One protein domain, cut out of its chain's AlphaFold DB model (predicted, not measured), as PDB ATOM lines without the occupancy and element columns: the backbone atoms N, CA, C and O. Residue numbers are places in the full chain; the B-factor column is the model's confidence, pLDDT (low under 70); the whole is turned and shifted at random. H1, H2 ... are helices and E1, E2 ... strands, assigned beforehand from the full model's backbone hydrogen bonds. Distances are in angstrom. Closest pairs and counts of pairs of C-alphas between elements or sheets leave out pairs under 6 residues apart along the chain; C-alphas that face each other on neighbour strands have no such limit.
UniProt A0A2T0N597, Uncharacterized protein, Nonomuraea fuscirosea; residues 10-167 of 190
ATOM      1  N   GLU A  10     104.379 190.962 154.515       96.88
ATOM      2  CA  GLU A  10     104.548 192.400 154.727       96.88
ATOM      3  C   GLU A  10     103.872 192.883 156.019       96.88
ATOM      4  O   GLU A  10     104.411 193.761 156.697       96.88
ATOM      5  N   GLU A  11     102.725 192.309 156.389       96.00
ATOM      6  CA  GLU A  11     102.063 192.590 157.670       96.00
ATOM      7  C   GLU A  11     102.887 192.073 158.849       96.00
ATOM      8  O   GLU A  11     103.092 192.821 159.804       96.00
ATOM      9  N   LYS A  12     103.438 190.855 158.751       96.75
ATOM     10  CA  LYS A  12     104.347 190.307 159.771       96.75
ATOM     11  C   LYS A  12     105.595 191.168 159.938       96.75
ATOM     12  O   LYS A  12     105.983 191.472 161.060       96.75
ATOM     13  N   ILE A  13     106.209 191.606 158.836       97.88
ATOM     14  CA  ILE A  13     107.376 192.498 158.896       97.88
ATOM     15  C   ILE A  13     107.005 193.813 159.585       97.88
ATOM     16  O   ILE A  13     107.731 194.264 160.465       97.88
ATOM     17  N   ARG A  14     105.875 194.428 159.220       97.12
ATOM     18  CA  ARG A  14     105.436 195.687 159.839       97.12
ATOM     19  C   ARG A  14     105.199 195.535 161.340       97.12
ATOM     20  O   ARG A  14     105.614 196.404 162.101       97.12
ATOM     21  N   ASP A  15     104.552 194.448 161.739       96.50
ATOM     22  CA  ASP A  15     104.277 194.143 163.138       96.50
ATOM     23  C   ASP A  15     105.575 193.922 163.927       96.50
ATOM     24  O   ASP A  15     105.821 194.632 164.899       96.50
ATOM     25  N   ALA A  16     106.475 193.061 163.440       97.62
ATOM     26  CA  ALA A  16     107.769 192.797 164.073       97.62
ATOM     27  C   ALA A  16     108.576 194.079 164.336       97.62
ATOM     28  O   ALA A  16     109.148 194.268 165.406       97.62
ATOM     29  N   LEU A  17     108.603 194.991 163.364       97.31
ATOM     30  CA  LEU A  17     109.379 196.228 163.446       97.31
ATOM     31  C   LEU A  17     108.771 197.285 164.363       97.31
ATOM     32  O   LEU A  17     109.487 198.182 164.802       97.31
ATOM     33  N   SER A  18     107.482 197.175 164.686       95.81
ATOM     34  CA  SER A  18     106.845 198.054 165.669       95.81
ATOM     35  C   SER A  18     107.319 197.790 167.103       95.81
ATOM     36  O   SER A  18     107.146 198.640 167.973       95.81
ATOM     37  N   ALA A  19     107.977 196.651 167.346       96.44
ATOM     38  CA  ALA A  19     108.523 196.302 168.649       96.44
ATOM     39  C   ALA A  19     109.678 197.197 169.103       96.44
ATOM     40  O   ALA A  19     109.931 197.244 170.300       96.44
ATOM     41  N   ALA A  20     110.390 197.861 168.185       95.69
ATOM     42  CA  ALA A  20     111.680 198.490 168.459       95.69
ATOM     43  C   ALA A  20     111.708 199.994 168.137       95.69
ATOM     44  O   ALA A  20     110.932 200.473 167.304       95.69
ATOM     45  N   PRO A  21     112.643 200.758 168.736       94.38
ATOM     46  CA  PRO A  21     112.935 202.117 168.313       94.38
ATOM     47  C   PRO A  21     113.238 202.187 166.816       94.38
ATOM     48  O   PRO A  21     113.865 201.292 166.246       94.38
ATOM     49  N   ARG A  22     112.859 203.300 166.185       93.19
ATOM     50  CA  ARG A  22     112.959 203.472 164.730       93.19
ATOM     51  C   ARG A  22     114.345 203.140 164.162       93.19
ATOM     52  O   ARG A  22     114.425 202.443 163.160       93.19
ATOM     53  N   PHE A  23     115.422 203.590 164.805       94.12
ATOM     54  CA  PHE A  23     116.790 203.357 164.323       94.12
ATOM     55  C   PHE A  23     117.212 201.873 164.368       94.12
ATOM     56  O   PHE A  23     118.013 201.436 163.544       94.12
ATOM     57  N   ILE A  24     116.643 201.087 165.290       96.69
ATOM     58  CA  ILE A  24     116.809 199.628 165.335       96.69
ATOM     59  C   ILE A  24     115.948 198.986 164.247       96.69
ATOM     60  O   ILE A  24     116.445 198.221 163.424       96.69
ATOM     61  N   ALA A  25     114.665 199.350 164.189       96.50
ATOM     62  CA  ALA A  25     113.708 198.807 163.229       96.50
ATOM     63  C   ALA A  25     114.125 199.022 161.758       96.50
ATOM     64  O   ALA A  25     113.836 198.195 160.889       96.50
ATOM     65  N   GLU A  26     114.829 200.112 161.452       96.94
ATOM     66  CA  GLU A  26     115.336 200.404 160.106       96.94
ATOM     67  C   GLU A  26     116.387 199.394 159.626       96.94
ATOM     68  O   GLU A  26     116.466 199.133 158.426       96.94
ATOM     69  N   THR A  27     117.153 198.791 160.540       97.50
ATOM     70  CA  THR A  27     118.281 197.913 160.192       97.50
ATOM     71  C   THR A  27     118.108 196.465 160.639       97.50
ATOM     72  O   THR A  27     118.794 195.609 160.100       97.50
ATOM     73  N   ALA A  28     117.194 196.157 161.563       98.06
ATOM     74  CA  ALA A  28     117.049 194.826 162.154       98.06
ATOM     75  C   ALA A  28     116.740 193.708 161.142       98.06
ATOM     76  O   ALA A  28     115.970 193.889 160.187       98.06
ATOM     77  N   THR A  29     117.267 192.516 161.409       98.50
ATOM     78  CA  THR A  29     116.791 191.282 160.772       98.50
ATOM     79  C   THR A  29     115.397 190.949 161.296       98.50
ATOM     80  O   THR A  29     115.122 191.108 162.483       98.50
ATOM     81  N   VAL A  30     114.502 190.480 160.426       98.44
ATOM     82  CA  VAL A  30     113.157 190.039 160.820       98.44
ATOM     83  C   VAL A  30     113.011 188.545 160.586       98.44
ATOM     84  O   VAL A  30     113.131 188.087 159.447       98.44
ATOM     85  N   LEU A  31     112.704 187.808 161.651       97.62
ATOM     86  CA  LEU A  31     112.314 186.399 161.597       97.62
ATOM     87  C   LEU A  31     110.798 186.264 161.761       97.62
ATOM     88  O   LEU A  31     110.154 187.123 162.360       97.62
ATOM     89  N   ASP A  32     110.220 185.188 161.237       95.69
ATOM     90  CA  ASP A  32     108.843 184.804 161.551       95.69
ATOM     91  C   ASP A  32     108.756 184.271 162.995       95.69
ATOM     92  O   ASP A  32     109.759 183.991 163.655       95.69
ATOM     93  N   SER A  33     107.528 184.095 163.474       89.69
ATOM     94  CA  SER A  33     107.186 183.531 164.787       89.69
ATOM     95  C   SER A  33     107.749 182.122 165.051       89.69
ATOM     96  O   SER A  33     107.787 181.685 166.196       89.69
ATOM     97  N   ASP A  34     108.230 181.420 164.020       89.00
ATOM     98  CA  ASP A  34     108.916 180.126 164.136       89.00
ATOM     99  C   ASP A  34     110.409 180.236 164.520       89.00
ATOM    100  O   ASP A  34     111.082 179.210 164.674       89.00
ATOM    101  N   MET A  35     110.929 181.465 164.653       88.94
ATOM    102  CA  MET A  35     112.330 181.804 164.940       88.94
ATOM    103  C   MET A  35     113.353 181.245 163.932       88.94
ATOM    104  O   MET A  35     114.546 181.146 164.243       88.94
ATOM    105  N   LYS A  36     112.910 180.846 162.736       90.81
ATOM    106  CA  LYS A  36     113.738 180.179 161.714       90.81
ATOM    107  C   LYS A  36     113.611 180.840 160.352       90.81
ATOM    108  O   LYS A  36     114.614 181.013 159.664       90.81
ATOM    109  N   THR A  37     112.394 181.183 159.955       96.25
ATOM    110  CA  THR A  37     112.108 181.731 158.634       96.25
ATOM    111  C   THR A  37     112.493 183.203 158.594       96.25
ATOM    112  O   THR A  37     111.925 184.018 159.315       96.25
ATOM    113  N   VAL A  38     113.452 183.564 157.738       97.69
ATOM    114  CA  VAL A  38     113.845 184.965 157.546       97.69
ATOM    115  C   VAL A  38     112.805 185.674 156.682       97.69
ATOM    116  O   VAL A  38     112.625 185.359 155.504       97.69
ATOM    117  N   LEU A  39     112.123 186.659 157.263       97.69
ATOM    118  CA  LEU A  39     111.187 187.520 156.547       97.69
ATOM    119  C   LEU A  39     111.900 188.722 155.939       97.69
ATOM    120  O   LEU A  39     111.520 189.148 154.853       97.69
ATOM    121  N   ARG A  40     112.939 189.265 156.580       98.12
ATOM    122  CA  ARG A  40     113.738 190.375 156.041       98.12
ATOM    123  C   ARG A  40     115.176 190.283 156.534       98.12
ATOM    124  O   ARG A  40     115.397 190.246 157.737       98.12
ATOM    125  N   GLU A  41     116.128 190.313 155.608       97.88
ATOM    126  CA  GLU A  41     117.554 190.412 155.930       97.88
ATOM    127  C   GLU A  41     117.907 191.811 156.452       97.88
ATOM    128  O   GLU A  41     117.362 192.814 155.978       97.88
ATOM    129  N   GLY A  42     118.824 191.878 157.414       96.56
ATOM    130  CA  GLY A  42     119.269 193.118 158.043       96.56
ATOM    131  C   GLY A  42     120.571 192.935 158.823       96.56
ATOM    132  O   GLY A  42     121.335 192.003 158.580       96.56
ATOM    133  N   SER A  43     120.835 193.833 159.770       95.38
ATOM    134  CA  SER A  43     121.899 193.668 160.756       95.38
ATOM    135  C   SER A  43     121.565 192.502 161.698       95.38
ATOM    136  O   SER A  43     120.405 192.367 162.110       95.38
ATOM    137  N   PRO A  44     122.556 191.674 162.074       91.94
ATOM    138  CA  PRO A  44     122.384 190.645 163.093       91.94
ATOM    139  C   PRO A  44     122.353 191.211 164.522       91.94
ATOM    140  O   PRO A  44     122.081 190.456 165.451       91.94
ATOM    141  N   ASP A  45     122.621 192.510 164.713       96.75
ATOM    142  CA  ASP A  45     122.648 193.154 166.036       96.75
ATOM    143  C   ASP A  45     121.267 193.213 166.695       96.75
ATOM    144  O   ASP A  45     121.169 193.352 167.910       96.75
ATOM    145  N   TRP A  46     120.205 193.121 165.892       98.12
ATOM    146  CA  TRP A  46     118.826 193.110 166.357       98.12
ATOM    147  C   TRP A  46     117.986 192.180 165.497       98.12
ATOM    148  O   TRP A  46     117.986 192.269 164.266       98.12
ATOM    149  N   ILE A  47     117.242 191.304 166.164       98.12
ATOM    150  CA  ILE A  47     116.351 190.339 165.537       98.12
ATOM    151  C   ILE A  47     114.937 190.607 166.032       98.12
ATOM    152  O   ILE A  47     114.620 190.339 167.191       98.12
ATOM    153  N   CYS A  48     114.087 191.124 165.149       98.12
ATOM    154  CA  CYS A  48     112.686 191.368 165.458       98.12
ATOM    155  C   CYS A  48     111.800 190.213 164.977       98.12
ATOM    156  O   CYS A  48     112.038 189.625 163.920       98.12
ATOM    157  N   MET A  49     110.762 189.906 165.747       97.00
ATOM    158  CA  MET A  49     109.784 188.857 165.466       97.00
ATOM    159  C   MET A  49     108.368 189.419 165.618       97.00
ATOM    160  O   MET A  49     108.132 190.240 166.513       97.00
ATOM    161  N   PRO A  50     107.429 189.016 164.743       96.62
ATOM    162  CA  PRO A  50     106.046 189.449 164.838       96.62
ATOM    163  C   PRO A  50     105.376 188.840 166.069       96.62
ATOM    164  O   PRO A  50     105.856 187.868 166.655       96.62
ATOM    165  N   THR A  51     104.218 189.389 166.400       93.25
ATOM    166  CA  THR A  51     103.278 188.844 167.371       93.25
ATOM    167  C   THR A  51     103.036 187.360 167.074       93.25
ATOM    168  O   THR A  51     102.640 187.018 165.951       93.25
ATOM    169  N   PRO A  52     103.250 186.465 168.055       87.62
ATOM    170  CA  PRO A  52     102.959 185.050 167.892       87.62
ATOM    171  C   PRO A  52     101.491 184.800 167.503       87.62
ATOM    172  O   PRO A  52     100.591 185.506 167.972       87.62
ATOM    173  N   PRO A  53     101.213 183.787 166.666       85.00
ATOM    174  CA  PRO A  53      99.847 183.459 166.277       85.00
ATOM    175  C   PRO A  53      99.000 183.079 167.499       85.00
ATOM    176  O   PRO A  53      99.479 182.444 168.435       85.00
ATOM    177  N   GLY A  54      97.718 183.450 167.477       80.31
ATOM    178  CA  GLY A  54      96.769 183.130 168.550       80.31
ATOM    179  C   GLY A  54      96.775 184.097 169.738       80.31
ATOM    180  O   GLY A  54      95.933 183.950 170.621       80.31
ATOM    181  N   GLN A  55      97.655 185.103 169.750       80.69
ATOM    182  CA  GLN A  55      97.633 186.140 170.782       80.69
ATOM    183  C   GLN A  55      96.417 187.074 170.632       80.69
ATOM    184  O   GLN A  55      96.059 187.457 169.511       80.69
ATOM    185  N   PRO A  56      95.776 187.489 171.743       82.38
ATOM    186  CA  PRO A  56      94.598 188.356 171.711       82.38
ATOM    187  C   PRO A  56      94.932 189.831 171.428       82.38
ATOM    188  O   PRO A  56      94.028 190.619 171.143       82.38
ATOM    189  N   ALA A  57      96.206 190.220 171.517       85.19
ATOM    190  CA  ALA A  57      96.698 191.566 171.247       85.19
ATOM    191  C   ALA A  57      98.107 191.512 170.626       85.19
ATOM    192  O   ALA A  57      98.780 190.488 170.764       85.19
ATOM    193  N   PRO A  58      98.562 192.593 169.963       85.50
ATOM    194  CA  PRO A  58      99.938 192.695 169.494       85.50
ATOM    195  C   PRO A  58     100.942 192.493 170.634       85.50
ATOM    196  O   PRO A  58     100.771 193.035 171.725       85.50
ATOM    197  N   GLY A  59     101.986 191.729 170.351       91.69
ATOM    198  CA  GLY A  59     103.131 191.503 171.228       91.69
ATOM    199  C   GLY A  59     104.386 191.176 170.417       91.69
ATOM    200  O   GLY A  59     104.992 190.132 170.660       91.69
ATOM    201  N   PRO A  60     104.746 191.991 169.406       95.38
ATOM    202  CA  PRO A  60     105.988 191.812 168.681       95.38
ATOM    203  C   PRO A  60     107.166 192.137 169.605       95.38
ATOM    204  O   PRO A  60     107.063 192.951 170.527       95.38
ATOM    205  N   MET A  61     108.308 191.524 169.325       96.38
ATOM    206  CA  MET A  61     109.505 191.645 170.153       96.38
ATOM    207  C   MET A  61     110.741 191.838 169.285       96.38
ATOM    208  O   MET A  61     110.814 191.299 168.181       96.38
ATOM    209  N   CYS A  62     111.726 192.584 169.778       97.88
ATOM    210  CA  CYS A  62     113.012 192.727 169.111       97.88
ATOM    211  C   CYS A  62     114.171 192.525 170.074       97.88
ATOM    212  O   CYS A  62     114.255 193.194 171.099       97.88
ATOM    213  N   LEU A  63     115.047 191.589 169.729       97.88
ATOM    214  CA  LEU A  63     116.048 191.017 170.617       97.88
ATOM    215  C   LEU A  63     117.452 191.327 170.134       97.88
ATOM    216  O   LEU A  63     117.734 191.175 168.943       97.88
ATOM    217  N   ASP A  64     118.348 191.649 171.059       98.19
ATOM    218  CA  ASP A  64     119.776 191.577 170.772       98.19
ATOM    219  C   ASP A  64     120.263 190.102 170.720       98.19
ATOM    220  O   ASP A  64     119.530 189.169 171.088       98.19
ATOM    221  N   PRO A  65     121.506 189.836 170.268       97.00
ATOM    222  CA  PRO A  65     122.029 188.476 170.166       97.00
ATOM    223  C   PRO A  65     122.121 187.732 171.503       97.00
ATOM    224  O   PRO A  65     121.989 186.507 171.530       97.00
ATOM    225  N   THR A  66     122.343 188.446 172.607       98.19
ATOM    226  CA  THR A  66     122.476 187.845 173.941       98.19
ATOM    227  C   THR A  66     121.122 187.421 174.478       98.19
ATOM    228  O   THR A  66     120.975 186.299 174.957       98.19
ATOM    229  N   TRP A  67     120.105 188.261 174.318       97.31
ATOM    230  CA  TRP A  67     118.732 187.901 174.624       97.31
ATOM    231  C   TRP A  67     118.269 186.726 173.767       97.31
ATOM    232  O   TRP A  67     117.646 185.786 174.265       97.31
ATOM    233  N   MET A  68     118.603 186.734 172.474       95.50
ATOM    234  CA  MET A  68     118.281 185.626 171.578       95.50
ATOM    235  C   MET A  68     118.925 184.307 172.038       95.50
ATOM    236  O   MET A  68     118.281 183.259 171.970       95.50
ATOM    237  N   GLN A  69     120.172 184.338 172.521       96.00
ATOM    238  CA  GLN A  69     120.804 183.172 173.142       96.00
ATOM    239  C   GLN A  69     120.038 182.730 174.395       96.00
ATOM    240  O   GLN A  69     119.672 181.558 174.489       96.00
ATOM    241  N   PHE A  70     119.747 183.666 175.303       95.94
ATOM    242  CA  PHE A  70     119.016 183.401 176.543       95.94
ATOM    243  C   PHE A  70     117.688 182.686 176.269       95.94
ATOM    244  O   PHE A  70     117.460 181.591 176.778       95.94
ATOM    245  N   VAL A  71     116.842 183.243 175.396       92.50
ATOM    246  CA  VAL A  71     115.536 182.652 175.052       92.50
ATOM    247  C   VAL A  71     115.695 181.254 174.460       92.50
ATOM    248  O   VAL A  71     114.983 180.336 174.863       92.50
ATOM    249  N   LYS A  72     116.653 181.053 173.546       92.62
ATOM    250  CA  LYS A  72     116.907 179.733 172.947       92.62
ATOM    251  C   LYS A  72     117.313 178.690 173.988       92.62
ATOM    252  O   LYS A  72     116.890 177.542 173.876       92.62
ATOM    253  N   GLU A  73     118.129 179.060 174.968       94.69
ATOM    254  CA  GLU A  73     118.574 178.155 176.033       94.69
ATOM    255  C   GLU A  73     117.427 177.825 176.997       94.69
ATOM    256  O   GLU A  73     117.180 176.642 177.246       94.69
ATOM    257  N   VAL A  74     116.653 178.828 177.434       92.12
ATOM    258  CA  VAL A  74     115.470 178.616 178.292       92.12
ATOM    259  C   VAL A  74     114.433 177.731 177.589       92.12
ATOM    260  O   VAL A  74     113.960 176.762 178.177       92.12
ATOM    261  N   MET A  75     114.136 177.979 176.308       88.75
ATOM    262  CA  MET A  75     113.217 177.141 175.511       88.75
ATOM    263  C   MET A  75     113.697 175.692 175.355       88.75
ATOM    264  O   MET A  75     112.892 174.790 175.136       88.75
ATOM    265  N   GLN A  76     115.006 175.451 175.451       91.75
ATOM    266  CA  GLN A  76     115.594 174.110 175.433       91.75
ATOM    267  C   GLN A  76     115.646 173.460 176.825       91.75
ATOM    268  O   GLN A  76     116.193 172.363 176.952       91.75
ATOM    269  N   GLY A  77     115.125 174.121 177.864       90.94
ATOM    270  CA  GLY A  77     115.215 173.668 179.253       90.94
ATOM    271  C   GLY A  77     116.640 173.705 179.811       90.94
ATOM    272  O   GLY A  77     116.961 172.951 180.730       90.94
ATOM    273  N   LYS A  78     117.518 174.531 179.231       92.94
ATOM    274  CA  LYS A  78     118.907 174.695 179.668       92.94
ATOM    275  C   LYS A  78     119.039 175.945 180.526       92.94
ATOM    276  O   LYS A  78     118.397 176.956 180.262       92.94
ATOM    277  N   THR A  79     119.938 175.890 181.503       92.38
ATOM    278  CA  THR A  79     120.384 177.088 182.216       92.38
ATOM    279  C   THR A  79     121.118 178.009 181.239       92.38
ATOM    280  O   THR A  79     122.063 177.539 180.594       92.38
ATOM    281  N   PRO A  80     120.711 179.283 181.106       95.25
ATOM    282  CA  PRO A  80     121.359 180.200 180.182       95.25
ATOM    283  C   PRO A  80     122.825 180.461 180.530       95.25
ATOM    284  O   PRO A  80     123.183 180.562 181.703       95.25
ATOM    285  N   THR A  81     123.668 180.602 179.507       95.69
ATOM    286  CA  THR A  81     125.129 180.765 179.640       95.69
ATOM    287  C   THR A  81     125.630 182.134 179.178       95.69
ATOM    288  O   THR A  81     126.808 182.304 178.863       95.69
ATOM    289  N   ILE A  82     124.736 183.124 179.137       96.75
ATOM    290  CA  ILE A  82     125.072 184.498 178.754       96.75
ATOM    291  C   ILE A  82     126.089 185.122 179.723       96.75
ATOM    292  O   ILE A  82     126.006 184.946 180.938       96.75
ATOM    293  N   ASP A  83     127.046 185.872 179.179       95.75
ATOM    294  CA  ASP A  83     128.166 186.485 179.911       95.75
ATOM    295  C   ASP A  83     128.010 188.001 180.118       95.75
ATOM    296  O   ASP A  83     128.798 188.637 180.819       95.75
ATOM    297  N   ARG A  84     126.967 188.583 179.527       96.81
ATOM    298  CA  ARG A  84     126.600 189.997 179.622       96.81
ATOM    299  C   ARG A  84     125.088 190.161 179.641       96.81
ATOM    300  O   ARG A  84     124.349 189.207 179.425       96.81
ATOM    301  N   ILE A  85     124.645 191.388 179.895       98.00
ATOM    302  CA  ILE A  85     123.229 191.750 179.832       98.00
ATOM    303  C   ILE A  85     122.745 191.603 178.385       98.00
ATOM    304  O   ILE A  85     123.410 192.085 177.467       98.00
ATOM    305  N   GLY A  86     121.603 190.942 178.205       98.19
ATOM    306  CA  GLY A  86     120.840 190.976 176.959       98.19
ATOM    307  C   GLY A  86     119.676 191.950 177.071       98.19
ATOM    308  O   GLY A  86     119.096 192.109 178.149       98.19
ATOM    309  N   ILE A  87     119.336 192.590 175.958       98.50
ATOM    310  CA  ILE A  87     118.293 193.614 175.865       98.50
ATOM    311  C   ILE A  87     117.221 193.183 174.861       98.50
ATOM    312  O   ILE A  87     117.514 192.670 173.776       98.50
ATOM    313  N   SER A  88     115.965 193.430 175.222       98.00
ATOM    314  CA  SER A  88     114.797 193.231 174.367       98.00
ATOM    315  C   SER A  88     113.873 194.442 174.393       98.00
ATOM    316  O   SER A  88     113.652 195.038 175.445       98.00
ATOM    317  N   TYR A  89     113.256 194.740 173.254       97.62
ATOM    318  CA  TYR A  89     112.199 195.738 173.112       97.62
ATOM    319  C   TYR A  89     110.846 195.086 172.815       97.62
ATOM    320  O   TYR A  89     110.753 194.211 171.952       97.62
ATOM    321  N   MET A  90     109.796 195.559 173.493       95.75
ATOM    322  CA  MET A  90     108.385 195.254 173.220       95.75
ATOM    323  C   MET A  90     107.565 196.548 173.298       95.75
ATOM    324  O   MET A  90     106.731 196.754 174.183       95.75
ATOM    325  N   LEU A  91     107.826 197.477 172.371       94.56
ATOM    326  CA  LEU A  91     107.238 198.823 172.401       94.56
ATOM    327  C   LEU A  91     105.740 198.885 172.061       94.56
ATOM    328  O   LEU A  91     105.126 199.937 172.221       94.56
ATOM    329  N   MET A  92     105.130 197.769 171.661       92.38
ATOM    330  CA  MET A  92     103.671 197.648 171.545       92.38
ATOM    331  C   MET A  92     103.010 197.070 172.806       92.38
ATOM    332  O   MET A  92     101.786 196.953 172.857       92.38
ATOM    333  N   GLY A  93     103.808 196.753 173.830       91.75
ATOM    334  CA  GLY A  93     103.377 196.057 175.035       91.75
ATOM    335  C   GLY A  93     103.283 194.545 174.846       91.75
ATOM    336  O   GLY A  93     103.705 193.987 173.835       91.75
ATOM    337  N   GLU A  94     102.740 193.884 175.861       90.00
ATOM    338  CA  GLU A  94     102.535 192.437 175.887       90.00
ATOM    339  C   GLU A  94     101.154 192.144 176.478       90.00
ATOM    340  O   GLU A  94     100.699 192.792 177.426       90.00
ATOM    341  N   THR A  95     100.477 191.143 175.925       89.06
ATOM    342  CA  THR A  95      99.379 190.457 176.607       89.06
ATOM    343  C   THR A  95      99.781 189.002 176.755       89.06
ATOM    344  O   THR A  95     100.013 188.331 175.753       89.06
ATOM    345  N   GLY A  96      99.911 188.542 177.996       85.75
ATOM    346  CA  GLY A  96     100.395 187.201 178.299       85.75
ATOM    347  C   GLY A  96      99.377 186.397 179.095       85.75
ATOM    348  O   GLY A  96      98.523 186.940 179.798       85.75
ATOM    349  N   ALA A  97      99.447 185.084 178.927       86.62
ATOM    350  CA  ALA A  97      98.523 184.141 179.543       86.62
ATOM    351  C   ALA A  97      98.799 183.958 181.041       86.62
ATOM    352  O   ALA A  97      97.879 184.018 181.852       86.62
ATOM    353  N   ASP A  98     100.068 183.767 181.403       86.31
ATOM    354  CA  ASP A  98     100.511 183.630 182.785       86.31
ATOM    355  C   ASP A  98     101.812 184.412 183.000       86.31
ATOM    356  O   ASP A  98     102.735 184.392 182.181       86.31
ATOM    357  N   PHE A  99     101.867 185.152 184.101       85.56
ATOM    358  CA  PHE A  99     103.041 185.928 184.467       85.56
ATOM    359  C   PHE A  99     104.190 185.018 184.918       85.56
ATOM    360  O   PHE A  99     105.341 185.260 184.541       85.56
ATOM    361  N   ASP A 100     103.856 183.961 185.666       83.44
ATOM    362  CA  ASP A 100     104.811 183.031 186.277       83.44
ATOM    363  C   ASP A 100     105.241 181.907 185.314       83.44
ATOM    364  O   ASP A 100     106.292 181.292 185.508       83.44
ATOM    365  N   ASP A 101     104.460 181.663 184.254       82.69
ATOM    366  CA  ASP A 101     104.784 180.730 183.170       82.69
ATOM    367  C   ASP A 101     104.882 181.463 181.824       82.69
ATOM    368  O   ASP A 101     103.892 181.735 181.143       82.69
ATOM    369  N   VAL A 102     106.120 181.745 181.417       79.31
ATOM    370  CA  VAL A 102     106.455 182.427 180.156       79.31
ATOM    371  C   VAL A 102     106.034 181.659 178.897       79.31
ATOM    372  O   VAL A 102     106.023 182.245 177.815       79.31
ATOM    373  N   PHE A 103     105.696 180.371 179.010       79.81
ATOM    374  CA  PHE A 103     105.299 179.518 177.888       79.81
ATOM    375  C   PHE A 103     103.801 179.197 177.865       79.81
ATOM    376  O   PHE A 103     103.337 178.530 176.933       79.81
ATOM    377  N   ALA A 104     103.033 179.674 178.848       83.56
ATOM    378  CA  ALA A 104     101.590 179.502 178.865       83.56
ATOM    379  C   ALA A 104     100.953 180.159 177.629       83.56
ATOM    380  O   ALA A 104     101.238 181.304 177.279       83.56
ATOM    381  N   THR A 105     100.059 179.431 176.961       82.06
ATOM    382  CA  THR A 105      99.332 179.917 175.775       82.06
ATOM    383  C   THR A 105      97.884 180.293 176.076       82.06
ATOM    384  O   THR A 105      97.204 180.839 175.209       82.06
ATOM    385  N   GLN A 106      97.403 179.993 177.284       85.69
ATOM    386  CA  GLN A 106      96.070 180.323 177.786       85.69
ATOM    387  C   GLN A 106      96.151 180.644 179.281       85.69
ATOM    388  O   GLN A 106      96.944 180.003 179.978       85.69
ATOM    389  N   PRO A 107      95.354 181.605 179.783       87.75
ATOM    390  CA  PRO A 107      95.323 181.902 181.202       87.75
ATOM    391  C   PRO A 107      94.953 180.670 182.036       87.75
ATOM    392  O   PRO A 107      94.125 179.861 181.598       87.75
ATOM    393  N   PRO A 108      95.512 180.529 183.251       89.06
ATOM    394  CA  PRO A 108      95.040 179.542 184.211       89.06
ATOM    395  C   PRO A 108      93.538 179.691 184.479       89.06
ATOM    396  O   PRO A 108      92.980 180.785 184.377       89.06
ATOM    397  N   GLU A 109      92.879 178.600 184.871       89.88
ATOM    398  CA  GLU A 109      91.441 178.611 185.150       89.88
ATOM    399  C   GLU A 109      91.073 179.708 186.166       89.88
ATOM    400  O   GLU A 109      91.660 179.813 187.244       89.88
ATOM    401  N   GLY A 110      90.101 180.549 185.803       87.69
ATOM    402  CA  GLY A 110      89.634 181.656 186.641       87.69
ATOM    403  C   GLY A 110      90.533 182.898 186.653       87.69
ATOM    404  O   GLY A 110      90.196 183.858 187.348       87.69
ATOM    405  N   LYS A 111      91.638 182.918 185.896       88.00
ATOM    406  CA  LYS A 111      92.460 184.115 185.669       88.00
ATOM    407  C   LYS A 111      92.180 184.723 184.294       88.00
ATOM    408  O   LYS A 111      91.752 184.039 183.369       88.00
ATOM    409  N   ASP A 112      92.425 186.024 184.179       88.12
ATOM    410  CA  ASP A 112      92.406 186.746 182.905       88.12
ATOM    411  C   ASP A 112      93.842 186.944 182.395       88.12
ATOM    412  O   ASP A 112      94.808 186.790 183.148       88.12
ATOM    413  N   TRP A 113      93.980 187.304 181.123       89.31
ATOM    414  CA  TRP A 113      95.256 187.674 180.520       89.31
ATOM    415  C   TRP A 113      95.866 188.868 181.255       89.31
ATOM    416  O   TRP A 113      95.202 189.894 181.449       89.31
ATOM    417  N   TYR A 114      97.147 188.783 181.608       89.25
ATOM    418  CA  TYR A 114      97.851 189.955 182.113       89.25
ATOM    419  C   TYR A 114      98.251 190.863 180.950       89.25
ATOM    420  O   TYR A 114      98.404 190.431 179.804       89.25
ATOM    421  N   ARG A 115      98.425 192.149 181.252       90.19
ATOM    422  CA  ARG A 115      98.844 193.154 180.276       90.19
ATOM    423  C   ARG A 115     100.016 193.939 180.829       90.19
ATOM    424  O   ARG A 115      99.934 194.445 181.946       90.19
ATOM    425  N   ALA A 116     101.055 194.071 180.020       91.44
ATOM    426  CA  ALA A 116     102.159 194.987 180.253       91.44
ATOM    427  C   ALA A 116     102.114 196.085 179.184       91.44
ATOM    428  O   ALA A 116     101.843 195.819 178.009       91.44
ATOM    429  N   GLY A 117     102.348 197.333 179.594       92.31
ATOM    430  CA  GLY A 117     102.492 198.444 178.651       92.31
ATOM    431  C   GLY A 117     103.770 198.324 177.816       92.31
ATOM    432  O   GLY A 117     104.543 197.396 178.036       92.31
ATOM    433  N   PRO A 118     104.011 199.239 176.865       94.25
ATOM    434  CA  PRO A 118     105.277 199.327 176.134       94.25
ATOM    435  C   PRO A 118     106.483 199.264 177.075       94.25
ATOM    436  O   PRO A 118     106.521 200.009 178.057       94.25
ATOM    437  N   HIS A 119     107.451 198.389 176.804       95.69
ATOM    438  CA  HIS A 119     108.559 198.158 177.734       95.69
ATOM    439  C   HIS A 119     109.849 197.669 177.066       95.69
ATOM    440  O   HIS A 119     109.859 197.175 175.933       95.69
ATOM    441  N   GLU A 120     110.935 197.794 177.822       97.44
ATOM    442  CA  GLU A 120     112.210 197.115 177.599       97.44
ATOM    443  C   GLU A 120     112.342 195.950 178.584       97.44
ATOM    444  O   GLU A 120     111.798 195.999 179.690       97.44
ATOM    445  N   MET A 121     113.077 194.910 178.208       97.44
ATOM    446  CA  MET A 121     113.423 193.816 179.110       97.44
ATOM    447  C   MET A 121     114.934 193.590 179.144       97.44
ATOM    448  O   MET A 121     115.612 193.724 178.123       97.44
ATOM    449  N   PHE A 122     115.436 193.188 180.314       98.06
ATOM    450  CA  PHE A 122     116.841 192.865 180.575       98.06
ATOM    451  C   PHE A 122     116.984 191.457 181.167       98.06
ATOM    452  O   PHE A 122     116.308 191.106 182.138       98.06
ATOM    453  N   CYS A 123     117.850 190.651 180.552       97.25
ATOM    454  CA  CYS A 123     118.246 189.340 181.048       97.25
ATOM    455  C   CYS A 123     119.704 189.413 181.488       97.25
ATOM    456  O   CYS A 123     120.498 190.177 180.931       97.25
ATOM    457  N   PHE A 124     120.045 188.657 182.526       96.75
ATOM    458  CA  PHE A 124     121.312 188.822 183.223       96.75
ATOM    459  C   PHE A 124     122.104 187.512 183.290       96.75
ATOM    460  O   PHE A 124     121.500 186.435 183.301       96.75
ATOM    461  N   PRO A 125     123.448 187.589 183.355       96.19
ATOM    462  CA  PRO A 125     124.296 186.426 183.585       96.19
ATOM    463  C   PRO A 125     123.927 185.665 184.856       96.19
ATOM    464  O   PRO A 125     123.467 186.240 185.838       96.19
ATOM    465  N   GLN A 126     124.192 184.363 184.866       93.50
ATOM    466  CA  GLN A 126     123.944 183.532 186.039       93.50
ATOM    467  C   GLN A 126     124.667 184.072 187.290       93.50
ATOM    468  O   GLN A 126     125.830 184.476 187.234       93.50
ATOM    469  N   GLY A 127     123.989 184.042 188.438       92.31
ATOM    470  CA  GLY A 127     124.516 184.483 189.730       92.31
ATOM    471  C   GLY A 127     124.287 185.964 190.040       92.31
ATOM    472  O   GLY A 127     124.651 186.423 191.127       92.31
ATOM    473  N   THR A 128     123.666 186.731 189.137       93.00
ATOM    474  CA  THR A 128     123.431 188.164 189.357       93.00
ATOM    475  C   THR A 128     122.055 188.506 189.917       93.00
ATOM    476  O   THR A 128     121.833 189.674 190.204       93.00
ATOM    477  N   GLY A 129     121.139 187.555 190.136       88.25
ATOM    478  CA  GLY A 129     119.762 187.854 190.567       88.25
ATOM    479  C   GLY A 129     119.639 188.710 191.834       88.25
ATOM    480  O   GLY A 129     118.656 189.427 192.013       88.25
ATOM    481  N   HIS A 130     120.666 188.719 192.689       93.06
ATOM    482  CA  HIS A 130     120.735 189.581 193.871       93.06
ATOM    483  C   HIS A 130     120.634 191.086 193.554       93.06
ATOM    484  O   HIS A 130     120.167 191.845 194.398       93.06
ATOM    485  N   ILE A 131     121.020 191.527 192.352       95.00
ATOM    486  CA  ILE A 131     120.942 192.946 191.959       95.00
ATOM    487  C   ILE A 131     119.502 193.430 191.750       95.00
ATOM    488  O   ILE A 131     119.268 194.634 191.707       95.00
ATOM    489  N   LEU A 132     118.541 192.508 191.619       95.62
ATOM    490  CA  LEU A 132     117.125 192.815 191.410       95.62
ATOM    491  C   LEU A 132     116.312 192.803 192.715       95.62
ATOM    492  O   LEU A 132     115.087 192.932 192.691       95.62
ATOM    493  N   GLN A 133     116.971 192.642 193.868       93.44
ATOM    494  CA  GLN A 133     116.305 192.621 195.169       93.44
ATOM    495  C   GLN A 133     115.527 193.918 195.432       93.44
ATOM    496  O   GLN A 133     116.047 195.021 195.287       93.44
ATOM    497  N   GLY A 134     114.274 193.771 195.872       94.06
ATOM    498  CA  GLY A 134     113.400 194.890 196.235       94.06
ATOM    499  C   GLY A 134     112.579 195.478 195.084       94.06
ATOM    500  O   GLY A 134     111.718 196.317 195.342       94.06
ATOM    501  N   ILE A 135     112.790 195.031 193.843       96.25
ATOM    502  CA  ILE A 135     111.925 195.384 192.709       96.25
ATOM    503  C   ILE A 135     110.649 194.522 192.763       96.25
ATOM    504  O   ILE A 135     110.701 193.349 193.127       96.25
ATOM    505  N   GLY A 136     109.492 195.116 192.449       94.31
ATOM    506  CA  GLY A 136     108.187 194.444 192.515       94.31
ATOM    507  C   GLY A 136     107.939 193.441 191.383       94.31
ATOM    508  O   GLY A 136     108.791 193.228 190.530       94.31
ATOM    509  N   HIS A 137     106.738 192.855 191.350       93.62
ATOM    510  CA  HIS A 137     106.323 191.841 190.362       93.62
ATOM    511  C   HIS A 137     105.010 192.202 189.638       93.62
ATOM    512  O   HIS A 137     104.366 191.330 189.069       93.62
ATOM    513  N   ASP A 138     104.565 193.462 189.699       91.75
ATOM    514  CA  ASP A 138     103.272 193.880 189.136       91.75
ATOM    515  C   ASP A 138     103.424 194.463 187.715       91.75
ATOM    516  O   ASP A 138     103.829 195.627 187.584       91.75
ATOM    517  N   PRO A 139     103.037 193.716 186.656       90.31
ATOM    518  CA  PRO A 139     103.138 194.181 185.274       90.31
ATOM    519  C   PRO A 139     102.152 195.302 184.917       90.31
ATOM    520  O   PRO A 139     102.341 195.999 183.917       90.31
ATOM    521  N   SER A 140     101.102 195.501 185.718       87.75
ATOM    522  CA  SER A 140     100.036 196.467 185.429       87.75
ATOM    523  C   SER A 140     100.328 197.875 185.952       87.75
ATOM    524  O   SER A 140      99.761 198.857 185.466       87.75
ATOM    525  N   SER A 141     101.247 197.988 186.915       88.12
ATOM    526  CA  SER A 141     101.589 199.242 187.592       88.12
ATOM    527  C   SER A 141     102.204 200.303 186.667       88.12
ATOM    528  O   SER A 141     102.149 201.500 186.969       88.12
ATOM    529  N   GLY A 142     102.815 199.874 185.556       87.62
ATOM    530  CA  GLY A 142     103.681 200.711 184.722       87.62
ATOM    531  C   GLY A 142     105.021 201.062 185.385       87.62
ATOM    532  O   GLY A 142     105.747 201.902 184.866       87.62
ATOM    533  N   GLN A 143     105.340 200.461 186.536       92.94
ATOM    534  CA  GLN A 143     106.642 200.564 187.198       92.94
ATOM    535  C   GLN A 143     107.553 199.405 186.773       92.94
ATOM    536  O   GLN A 143     107.048 198.385 186.299       92.94
ATOM    537  N   PRO A 144     108.880 199.520 186.961       96.50
ATOM    538  CA  PRO A 144     109.781 198.393 186.772       96.50
ATOM    539  C   PRO A 144     109.389 197.202 187.646       96.50
ATOM    540  O   PRO A 144     109.081 197.359 188.832       96.50
ATOM    541  N   TYR A 145     109.436 196.010 187.063       96.12
ATOM    542  CA  TYR A 145     109.108 194.770 187.751       96.12
ATOM    543  C   TYR A 145     110.042 193.637 187.339       96.12
ATOM    544  O   TYR A 145     110.674 193.661 186.285       96.12
ATOM    545  N   VAL A 146     110.123 192.624 188.187       96.06
ATOM    546  CA  VAL A 146     110.902 191.415 187.966       96.06
ATOM    547  C   VAL A 146     109.962 190.297 187.552       96.06
ATOM    548  O   VAL A 146     108.960 190.037 188.219       96.06
ATOM    549  N   ARG A 147     110.289 189.607 186.462       92.94
ATOM    550  CA  ARG A 147     109.559 188.424 186.005       92.94
ATOM    551  C   ARG A 147     110.388 187.168 186.284       92.94
ATOM    552  O   ARG A 147     111.514 187.077 185.787       92.94
ATOM    553  N   PRO A 148     109.871 186.205 187.065       91.25
ATOM    554  CA  PRO A 148     110.526 184.916 187.247       91.25
ATOM    555  C   PRO A 148     110.701 184.180 185.914       91.25
ATOM    556  O   PRO A 148     109.842 184.252 185.039       91.25
ATOM    557  N   VAL A 149     111.804 183.443 185.775       89.25
ATOM    558  CA  VAL A 149     112.028 182.542 184.638       89.25
ATOM    559  C   VAL A 149     112.416 181.167 185.176       89.25
ATOM    560  O   VAL A 149     113.435 181.048 185.862       89.25
ATOM    561  N   PRO A 150     111.640 180.108 184.893       84.38
ATOM    562  CA  PRO A 150     111.986 178.764 185.332       84.38
ATOM    563  C   PRO A 150     113.374 178.334 184.830       84.38
ATOM    564  O   PRO A 150     113.633 178.305 183.630       84.38
ATOM    565  N   GLY A 151     114.274 177.983 185.755       84.56
ATOM    566  CA  GLY A 151     115.615 177.477 185.428       84.56
ATOM    567  C   GLY A 151     116.648 178.534 185.012       84.56
ATOM    568  O   GLY A 151     117.747 178.157 184.592       84.56
ATOM    569  N   ALA A 152     116.332 179.826 185.146       90.25
ATOM    570  CA  ALA A 152     117.218 180.936 184.802       90.25
ATOM    571  C   ALA A 152     117.136 182.087 185.818       90.25
ATOM    572  O   ALA A 152     116.311 182.081 186.732       90.25
ATOM    573  N   GLU A 153     118.006 183.084 185.648       93.12
ATOM    574  CA  GLU A 153     117.885 184.346 186.375       93.12
ATOM    575  C   GLU A 153     116.598 185.078 185.974       93.12
ATOM    576  O   GLU A 153     116.196 185.030 184.805       93.12
ATOM    577  N   PRO A 154     115.946 185.765 186.924       93.50
ATOM    578  CA  PRO A 154     114.742 186.509 186.620       93.50
ATOM    579  C   PRO A 154     115.052 187.709 185.716       93.50
ATOM    580  O   PRO A 154     116.132 188.304 185.770       93.50
ATOM    581  N   MET A 155     114.082 188.073 184.884       95.12
ATOM    582  CA  MET A 155     114.196 189.208 183.968       95.12
ATOM    583  C   MET A 155     113.759 190.489 184.668       95.12
ATOM    584  O   MET A 155     112.790 190.484 185.429       95.12
ATOM    585  N   LEU A 156     114.426 191.599 184.369       97.44
ATOM    586  CA  LEU A 156     113.928 192.931 184.699       97.44
ATOM    587  C   LEU A 156     113.118 193.446 183.515       97.44
ATOM    588  O   LEU A 156     113.612 193.457 182.392       97.44
ATOM    589  N   VAL A 157     111.907 193.917 183.770       96.94
ATOM    590  CA  VAL A 157     111.069 194.585 182.779       96.94
ATOM    591  C   VAL A 157     110.893 196.037 183.190       96.94
ATOM    592  O   VAL A 157     110.583 196.333 184.344       96.94
ATOM    593  N   VAL A 158     111.107 196.949 182.244       97.31
ATOM    594  CA  VAL A 158     111.046 198.397 182.453       97.31
ATOM    595  C   VAL A 158     110.002 198.991 181.509       97.31
ATOM    596  O   VAL A 158     110.305 199.277 180.347       97.31
ATOM    597  N   PRO A 159     108.756 199.164 181.977       95.56
ATOM    598  CA  PRO A 159     107.729 199.860 181.218       95.56
ATOM    599  C   PRO A 159     108.051 201.340 181.021       95.56
ATOM    600  O   PRO A 159     108.558 202.012 181.918       95.56
ATOM    601  N   VAL A 160     107.699 201.854 179.846       93.00
ATOM    602  CA  VAL A 160     107.777 203.283 179.495       93.00
ATOM    603  C   VAL A 160     106.396 203.943 179.416       93.00
ATOM    604  O   VAL A 160     106.298 205.160 179.273       93.00
ATOM    605  N   ALA A 161     105.329 203.147 179.518       90.44
ATOM    606  CA  ALA A 161     103.943 203.585 179.649       90.44
ATOM    607  C   ALA A 161     103.097 202.474 180.299       90.44
ATOM    608  O   ALA A 161     103.518 201.314 180.364       90.44
ATOM    609  N   LYS A 162     101.897 202.812 180.784       90.19
ATOM    610  CA  LYS A 162     100.955 201.812 181.312       90.19
ATOM    611  C   LYS A 162     100.333 200.977 180.187       90.19
ATOM    612  O   LYS A 162     100.355 201.388 179.024       90.19
ATOM    613  N   PRO A 163      99.728 199.817 180.505       85.62
ATOM    614  CA  PRO A 163      98.946 199.062 179.532       85.62
ATOM    615  C   PRO A 163      97.895 199.934 178.827       85.62
ATOM    616  O   PRO A 163      97.061 200.560 179.476       85.62
ATOM    617  N   GLY A 164      97.934 199.964 177.492       81.75
ATOM    618  CA  GLY A 164      97.014 200.750 176.660       81.75
ATOM    619  C   GLY A 164      97.387 202.227 176.474       81.75
ATOM    620  O   GLY A 164      96.709 202.918 175.715       81.75
ATOM    621  N   GLU A 165      98.453 202.711 177.112       83.75
ATOM    622  CA  GLU A 165      98.973 204.063 176.911       83.75
ATOM    623  C   GLU A 165     100.115 204.076 175.884       83.75
ATOM    624  O   GLU A 165     100.925 203.152 175.801       83.75
ATOM    625  N   THR A 166     100.208 205.165 175.119       74.62
ATOM    626  CA  THR A 166     101.334 205.417 174.214       74.62
ATOM    627  C   THR A 166     102.413 206.206 174.947       74.62
ATOM    628  O   THR A 166     102.131 207.261 175.516       74.62
ATOM    629  N   ALA A 167     103.663 205.747 174.884       72.38
ATOM    630  CA  ALA A 167     104.799 206.527 175.361       72.38
ATOM    631  C   ALA A 167     105.106 207.670 174.378       72.38
ATOM    632  O   ALA A 167     105.437 207.439 173.215       72.38
TER     633      ALA A 167
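AT A GLANCE: This is residues 10 to 167 of the 190 residues of an uncharacterized protein of Nonomuraea fuscirosea (UniProt A0A2T0N597). One strongly twisted sheet of eight strands runs through the domain, with helix H1 across one face near the E2, E1, E3 end and H3 standing on the other face over E5: three layers, helices on both faces of a sheet. A small two-strand hairpin, E6 and E7, lies apart from most of that sheet and is joined by the long loop of residues 97 to 113. The 158 printed residues run H1 H2 E1 E2 E3 E4 H3 E5 E6 E7 E8 H4 E9 E10, four named helices and ten named strands; the mixed large sheet has the order E2 E1 E3 E4 E5 E8 E10 E9. The class is mixed, helices and strands, with under half of the residues in named elements; the whole is compact, radius of gyration of the C-alphas 14.9 A, spans 40 by 35 by 28 A.

HOW THE PARTS SIT: Begin at H1, residues 10 to 18, over E3, residues 43 to 49: its height over the sheet is 7.3 A, it runs across the strands at 73 degrees to E3 on the local plane, and the closest C-alphas are Ala 16 and Met 49, 4.6 A. H2, residues 22 to 25, only grazes the sheet. E1, residues 28 to 31, is parallel to E3 (N 29 to O 46, 3.0 A) and forms a hairpin with E2, residues 38 to 40 (N 30 to O 40, 2.8 A). Next, E3 and E4, residues 61 to 63, form a hairpin (N 47 to O 63, 2.8 A). H3, residues 65 to 75, stands up from the face opposite H1, over E5, residues 86 to 90; C-alphas 67 and 86 are closest, 4.4 A. E5 is antiparallel to E4 (N 89 to O 62, 2.8 A) and to E8, residues 119 to 123 (N 121 to O 88, 2.8 A). E6, residues 94 to 96, and E7, residues 114 to 116, form a hairpin (N 114 to O 96, 2.9 A); E7 runs on into E8 at 96 degrees. H4, residues 129 to 132, only grazes the sheet. E9, residues 145 to 147, and E10, residues 155 to 159, form a hairpin (N 147 to O 155, 2.8 A), and E10 is antiparallel to E8 (N 122 to O 156, 2.8 A). E8, H4, E9 is a split strand-helix-strand unit, E10 between its strands, with a right-handed crossover. In H1 and H3 every O i to N i+4 pair is within hydrogen-bond range; H2 and H4 are too short for one.

IN THESE COORDINATES: Find C-alpha 10 at (104.548, 192.400, 154.727), where H1 begins its 12.5 A. H3 spans 15.3 A, E3 13.9 A, E5 13.7 A, E8 13.5 A and E10 12.8 A, ending at C-alpha 159, (107.729, 199.860, 181.218).

THE WHOLE: The C-alphas farthest apart, Ser 43 and Gly 110, are 43.1 A apart. The printed part has no cut; the long links are E3 to E4, E6 to E7 and H4 to E9. Mean pLDDT of the printed part is 92.6, and no printed residue is under 70.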